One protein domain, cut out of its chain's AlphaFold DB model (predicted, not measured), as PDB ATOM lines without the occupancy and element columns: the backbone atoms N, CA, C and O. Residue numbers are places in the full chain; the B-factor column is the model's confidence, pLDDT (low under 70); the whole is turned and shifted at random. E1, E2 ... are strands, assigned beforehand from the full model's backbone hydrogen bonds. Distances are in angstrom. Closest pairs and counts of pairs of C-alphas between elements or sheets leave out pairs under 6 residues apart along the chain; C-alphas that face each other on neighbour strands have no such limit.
ATOM      1  N   THR A 271      14.921 100.859 158.825       84.31
ATOM      2  CA  THR A 271      15.995 100.842 157.831       84.31
ATOM      3  C   THR A 271      17.353 100.953 158.518       84.31
ATOM      4  O   THR A 271      17.481 101.574 159.572       84.31
ATOM      5  N   GLN A 272      18.372 100.321 157.939       85.94
ATOM      6  CA  GLN A 272      19.757 100.465 158.386       85.94
ATOM      7  C   GLN A 272      20.718 100.364 157.204       85.94
ATOM      8  O   GLN A 272      20.457  99.639 156.242       85.94
ATOM      9  N   THR A 273      21.856 101.046 157.299       92.44
ATOM     10  CA  THR A 273      22.945 100.934 156.324       92.44
ATOM     11  C   THR A 273      24.037 100.054 156.905       92.44
ATOM     12  O   THR A 273      24.605 100.378 157.947       92.44
ATOM     13  N   VAL A 274      24.352  98.950 156.230       93.19
ATOM     14  CA  VAL A 274      25.392  98.009 156.668       93.19
ATOM     15  C   VAL A 274      26.441  97.805 155.589       93.19
ATOM     16  O   VAL A 274      26.176  97.905 154.391       93.19
ATOM     17  N   SER A 275      27.656  97.488 156.030       94.75
ATOM     18  CA  SER A 275      28.722  97.060 155.130       94.75
ATOM     19  C   SER A 275      28.505  95.611 154.703       94.75
ATOM     20  O   SER A 275      28.098  94.761 155.502       94.75
ATOM     21  N   CYS A 276      28.807  95.322 153.442       93.94
ATOM     22  CA  CYS A 276      28.850  93.953 152.950       93.94
ATOM     23  C   CYS A 276      29.948  93.150 153.667       93.94
ATOM     24  O   CYS A 276      31.035  93.665 153.937       93.94
ATOM     25  N   ALA A 277      29.685  91.867 153.914       93.31
ATOM     26  CA  ALA A 277      30.612  90.938 154.549       93.31
ATOM     27  C   ALA A 277      31.966  90.871 153.808       93.31
ATOM     28  O   ALA A 277      32.017  91.088 152.589       93.31
ATOM     29  N   PRO A 278      33.071  90.551 154.506       92.94
ATOM     30  CA  PRO A 278      34.387  90.438 153.886       92.94
ATOM     31  C   PRO A 278      34.409  89.398 152.758       92.94
ATOM     32  O   PRO A 278      33.670  88.414 152.765       92.94
ATOM     33  N   MET A 279      35.261  89.645 151.767       92.31
ATOM     34  CA  MET A 279      35.451  88.781 150.600       92.31
ATOM     35  C   MET A 279      36.673  87.873 150.812       92.31
ATOM     36  O   MET A 279      37.574  88.235 151.575       92.31
ATOM     37  N   PRO A 280      36.752  86.720 150.129       91.50
ATOM     38  CA  PRO A 280      37.959  85.899 150.137       91.50
ATOM     39  C   PRO A 280      39.161  86.639 149.522       91.50
ATOM     40  O   PRO A 280      39.014  87.595 148.759       91.50
ATOM     41  N   GLY A 281      40.376  86.183 149.846       91.25
ATOM     42  CA  GLY A 281      41.610  86.749 149.296       91.25
ATOM     43  C   GLY A 281      41.625  86.740 147.762       91.25
ATOM     44  O   GLY A 281      41.112  85.814 147.137       91.25
ATOM     45  N   TYR A 282      42.220  87.777 147.166       90.19
ATOM     46  CA  TYR A 282      42.286  87.994 145.709       90.19
ATOM     47  C   TYR A 282      40.932  88.167 145.003       90.19
ATOM     48  O   TYR A 282      40.869  88.110 143.777       90.19
ATOM     49  N   ALA A 283      39.862  88.434 145.750       93.00
ATOM     50  CA  ALA A 283      38.622  88.964 145.206       93.00
ATOM     51  C   ALA A 283      38.641  90.500 145.147       93.00
ATOM     52  O   ALA A 283      39.387  91.167 145.874       93.00
ATOM     53  N   GLU A 284      37.792  91.056 144.294       93.12
ATOM     54  CA  GLU A 284      37.471  92.475 144.228       93.12
ATOM     55  C   GLU A 284      35.962  92.672 144.096       93.12
ATOM     56  O   GLU A 284      35.257  91.898 143.444       93.12
ATOM     57  N   ARG A 285      35.449  93.704 144.767       94.38
ATOM     58  CA  ARG A 285      34.017  93.976 144.792       94.38
ATOM     59  C   ARG A 285      33.601  94.610 143.467       94.38
ATOM     60  O   ARG A 285      34.168  95.624 143.079       94.38
ATOM     61  N   ASN A 286      32.590  94.042 142.815       92.88
ATOM     62  CA  ASN A 286      31.982  94.595 141.599       92.88
ATOM     63  C   ASN A 286      30.606  95.235 141.870       92.88
ATOM     64  O   ASN A 286      29.841  95.477 140.943       92.88
ATOM     65  N   SER A 287      30.291  95.489 143.140       91.94
ATOM     66  CA  SER A 287      29.078  96.142 143.632       91.94
ATOM     67  C   SER A 287      29.412  97.281 144.599       91.94
ATOM     68  O   SER A 287      30.565  97.457 144.997       91.94
ATOM     69  N   SER A 288      28.383  97.989 145.078       88.62
ATOM     70  CA  SER A 288      28.517  98.854 146.259       88.62
ATOM     71  C   SER A 288      29.061  98.069 147.462       88.62
ATOM     72  O   SER A 288      28.726  96.893 147.644       88.62
ATOM     73  N   SER A 289      29.903  98.717 148.272       89.00
ATOM     74  CA  SER A 289      30.468  98.181 149.521       89.00
ATOM     75  C   SER A 289      29.489  98.215 150.696       89.00
ATOM     76  O   SER A 289      29.709  97.524 151.694       89.00
ATOM     77  N   THR A 290      28.403  98.972 150.562       92.31
ATOM     78  CA  THR A 290      27.331  99.101 151.548       92.31
ATOM     79  C   THR A 290      25.973  98.835 150.912       92.31
ATOM     80  O   THR A 290      25.778  99.034 149.708       92.31
ATOM     81  N   ILE A 291      25.035  98.375 151.737       92.69
ATOM     82  CA  ILE A 291      23.646  98.123 151.358       92.69
ATOM     83  C   ILE A 291      22.700  98.730 152.393       92.69
ATOM     84  O   ILE A 291      23.012  98.773 153.585       92.69
ATOM     85  N   THR A 292      21.529  99.163 151.932       91.69
ATOM     86  CA  THR A 292      20.418  99.554 152.803       91.69
ATOM     87  C   THR A 292      19.529  98.342 153.021       91.69
ATOM     88  O   THR A 292      19.015  97.775 152.058       91.69
ATOM     89  N   GLN A 293      19.360  97.939 154.275       91.44
ATOM     90  CA  GLN A 293      18.464  96.859 154.664       91.44
ATOM     91  C   GLN A 293      17.170  97.408 155.254       91.44
ATOM     92  O   GLN A 293      17.157  98.481 155.857       91.44
ATOM     93  N   ILE A 294      16.101  96.632 155.109       86.38
ATOM     94  CA  ILE A 294      14.760  96.923 155.607       86.38
ATOM     95  C   ILE A 294      14.285  95.732 156.448       86.38
ATOM     96  O   ILE A 294      14.574  94.575 156.125       86.38
ATOM     97  N   THR A 295      13.561  96.009 157.533       82.31
ATOM     98  CA  THR A 295      12.888  94.993 158.350       82.31
ATOM     99  C   THR A 295      11.533  95.486 158.852       82.31
ATOM    100  O   THR A 295      11.360  96.666 159.153       82.31
ATOM    101  N   THR A 296      10.583  94.562 158.980       67.75
ATOM    102  CA  THR A 296       9.264  94.779 159.599       67.75
ATOM    103  C   THR A 296       9.237  94.391 161.080       67.75
ATOM    104  O   THR A 296       8.435  94.924 161.838       67.75
ATOM    105  N   ASN A 297      10.135  93.493 161.511       68.94
ATOM    106  CA  ASN A 297      10.107  92.877 162.847       68.94
ATOM    107  C   ASN A 297      11.376  93.152 163.676       68.94
ATOM    108  O   ASN A 297      11.451  92.766 164.840       68.94
ATOM    109  N   GLY A 298      12.400  93.786 163.094       69.56
ATOM    110  CA  GLY A 298      13.664  94.096 163.775       69.56
ATOM    111  C   GLY A 298      14.687  92.954 163.802       69.56
ATOM    112  O   GLY A 298      15.854  93.205 164.095       69.56
ATOM    113  N   THR A 299      14.281  91.722 163.486       76.38
ATOM    114  CA  THR A 299      15.119  90.514 163.600       76.38
ATOM    115  C   THR A 299      15.657  90.012 162.260       76.38
ATOM    116  O   THR A 299      16.800  89.562 162.193       76.38
ATOM    117  N   THR A 300      14.879  90.126 161.182       83.12
ATOM    118  CA  THR A 300      15.264  89.666 159.837       83.12
ATOM    119  C   THR A 300      15.409  90.861 158.905       83.12
ATOM    120  O   THR A 300      14.430  91.560 158.640       83.12
ATOM    121  N   TRP A 301      16.624  91.101 158.418       86.75
ATOM    122  CA  TRP A 301      16.969  92.253 157.584       86.75
ATOM    123  C   TRP A 301      17.250  91.815 156.148       86.75
ATOM    124  O   TRP A 301      18.073  90.929 155.914       86.75
ATOM    125  N   LEU A 302      16.572  92.441 155.187       87.56
ATOM    126  CA  LEU A 302      16.732  92.162 153.761       87.56
ATOM    127  C   LEU A 302      17.104  93.442 153.008       87.56
ATOM    128  O   LEU A 302      16.589  94.505 153.347       87.56
ATOM    129  N   PRO A 303      17.960  93.370 151.980       89.00
ATOM    130  CA  PRO A 303      18.633  92.176 151.459       89.00
ATOM    131  C   PRO A 303      19.825  91.741 152.339       89.00
ATOM    132  O   PRO A 303      20.340  92.524 153.129       89.00
ATOM    133  N   SER A 304      20.268  90.483 152.239       89.81
ATOM    134  CA  SER A 304      21.399  89.975 153.040       89.81
ATOM    135  C   SER A 304      22.704  90.717 152.724       89.81
ATOM    136  O   SER A 304      22.968  91.045 151.569       89.81
ATOM    137  N   ASN A 305      23.545  90.943 153.739       92.75
ATOM    138  CA  ASN A 305      24.869  91.547 153.572       92.75
ATOM    139  C   ASN A 305      25.976  90.520 153.268       92.75
ATOM    140  O   ASN A 305      27.153  90.881 153.235       92.75
ATOM    141  N   VAL A 306      25.633  89.245 153.069       92.75
ATOM    142  CA  VAL A 306      26.598  88.189 152.736       92.75
ATOM    143  C   VAL A 306      27.150  88.408 151.329       92.75
ATOM    144  O   VAL A 306      26.399  88.589 150.371       92.75
ATOM    145  N   SER A 307      28.476  88.367 151.198       93.38
ATOM    146  CA  SER A 307      29.128  88.537 149.902       93.38
ATOM    147  C   SER A 307      29.068  87.254 149.072       93.38
ATOM    148  O   SER A 307      29.326  86.168 149.590       93.38
ATOM    149  N   SER A 308      28.782  87.371 147.774       93.56
ATOM    150  CA  SER A 308      28.674  86.225 146.856       93.56
ATOM    151  C   SER A 308      29.433  86.450 145.546       93.56
ATOM    152  O   SER A 308      29.547  87.576 145.064       93.56
ATOM    153  N   TYR A 309      29.974  85.378 144.964       94.62
ATOM    154  CA  TYR A 309      30.642  85.461 143.668       94.62
ATOM    155  C   TYR A 309      29.607  85.578 142.546       94.62
ATOM    156  O   TYR A 309      28.765  84.694 142.385       94.62
ATOM    157  N   ASN A 310      29.681  86.649 141.755       93.81
ATOM    158  CA  ASN A 310      28.853  86.834 140.566       93.81
ATOM    159  C   ASN A 310      29.554  87.774 139.583       93.81
ATOM    160  O   ASN A 310      29.987  88.865 139.954       93.81
ATOM    161  N   THR A 311      29.645  87.374 138.315       92.19
ATOM    162  CA  THR A 311      30.252  88.195 137.259       92.19
ATOM    163  C   THR A 311      29.403  89.411 136.896       92.19
ATOM    164  O   THR A 311      29.949  90.408 136.427       92.19
ATOM    165  N   LYS A 312      28.090  89.372 137.153       92.69
ATOM    166  CA  LYS A 312      27.198  90.527 137.024       92.69
ATOM    167  C   LYS A 312      27.118  91.284 138.358       92.69
ATOM    168  O   LYS A 312      26.892  90.641 139.385       92.69
ATOM    169  N   PRO A 313      27.251  92.624 138.354       90.56
ATOM    170  CA  PRO A 313      27.029  93.444 139.541       90.56
ATOM    171  C   PRO A 313      25.645  93.204 140.151       90.56
ATOM    172  O   PRO A 313      24.633  93.243 139.453       90.56
ATOM    173  N   GLY A 314      25.608  92.970 141.458       89.44
ATOM    174  CA  GLY A 314      24.391  92.793 142.238       89.44
ATOM    175  C   GLY A 314      24.592  93.243 143.681       89.44
ATOM    176  O   GLY A 314      25.436  94.086 143.976       89.44
ATOM    177  N   ILE A 315      23.815  92.685 144.603       91.50
ATOM    178  CA  ILE A 315      23.903  93.031 146.025       91.50
ATOM    179  C   ILE A 315      25.056  92.254 146.657       91.50
ATOM    180  O   ILE A 315      25.077  91.026 146.612       91.50
ATOM    181  N   CYS A 316      26.017  92.981 147.232       92.12
ATOM    182  CA  CYS A 316      27.225  92.426 147.845       92.12
ATOM    183  C   CYS A 316      27.970  91.406 146.960       92.12
ATOM    184  O   CYS A 316      28.611  90.484 147.465       92.12
ATOM    185  N   THR A 317      27.931  91.566 145.639       95.44
ATOM    186  CA  THR A 317      28.631  90.655 144.732       95.44
ATOM    187  C   THR A 317      30.115  90.999 144.626       95.44
ATOM    188  O   THR A 317      30.539  92.137 144.852       95.44
ATOM    189  N   PHE A 318      30.923  90.004 144.279       95.62
ATOM    190  CA  PHE A 318      32.333  90.185 143.962       95.62
ATOM    191  C   PHE A 318      32.768  89.283 142.807       95.62
ATOM    192  O   PHE A 318      32.108  88.297 142.470       95.62
ATOM    193  N   VAL A 319      33.926  89.608 142.240       95.19
ATOM    194  CA  VAL A 319      34.636  88.801 141.243       95.19
ATOM    195  C   VAL A 319      36.055  88.514 141.721       95.19
ATOM    196  O   VAL A 319      36.532  89.100 142.691       95.19
TER     197      VAL A 319
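Overview. This is residues 271 to 319 of the 461 residues of an uncharacterized protein of Candidatus Falkowbacteria bacterium GW2011_GWF2_39_8 (UniProt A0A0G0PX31). Little regular structure marks this elongated piece: the two-stranded sheet of E1 and E3 lies toward one end, the smaller sheet of E2 and E4 toward the other, and residues 296 to 316 run back from E3 to E4. The printed part has 49 residues, no named helix and strands E1 to E4 in chain order; both sheets are antiparallel. It is all strand by class, with only 17 residues in named elements. It is only just compact, close to loose, with a radius of gyration of the C-alphas of 11.4 A and spans of 36 by 19 by 13 A.

Along the chain. Find C-alpha 290 at (27.331, 99.101, 151.548); E3, residues 290 to 295, runs 16.5 A from there. E1, residues 271 to 275, measures 13.5 A. E2 is residues 283 to 285; E4, residues 317 to 319, ends at (34.636, 88.801, 141.243).

Arrangement. E1 and E3 are antiparallel at 147 degrees, with N 293 and O 272 within hydrogen-bond range at 2.8 A. E2 and E4 are antiparallel at 136 degrees, with N 284 and O 319 within range at 2.8 A. E1 and E4 are apart.

Size, cuts and confidence. The printed part has no cut. The link from E3 to E4 is long. Residues 296 to 298 are under pLDDT 70.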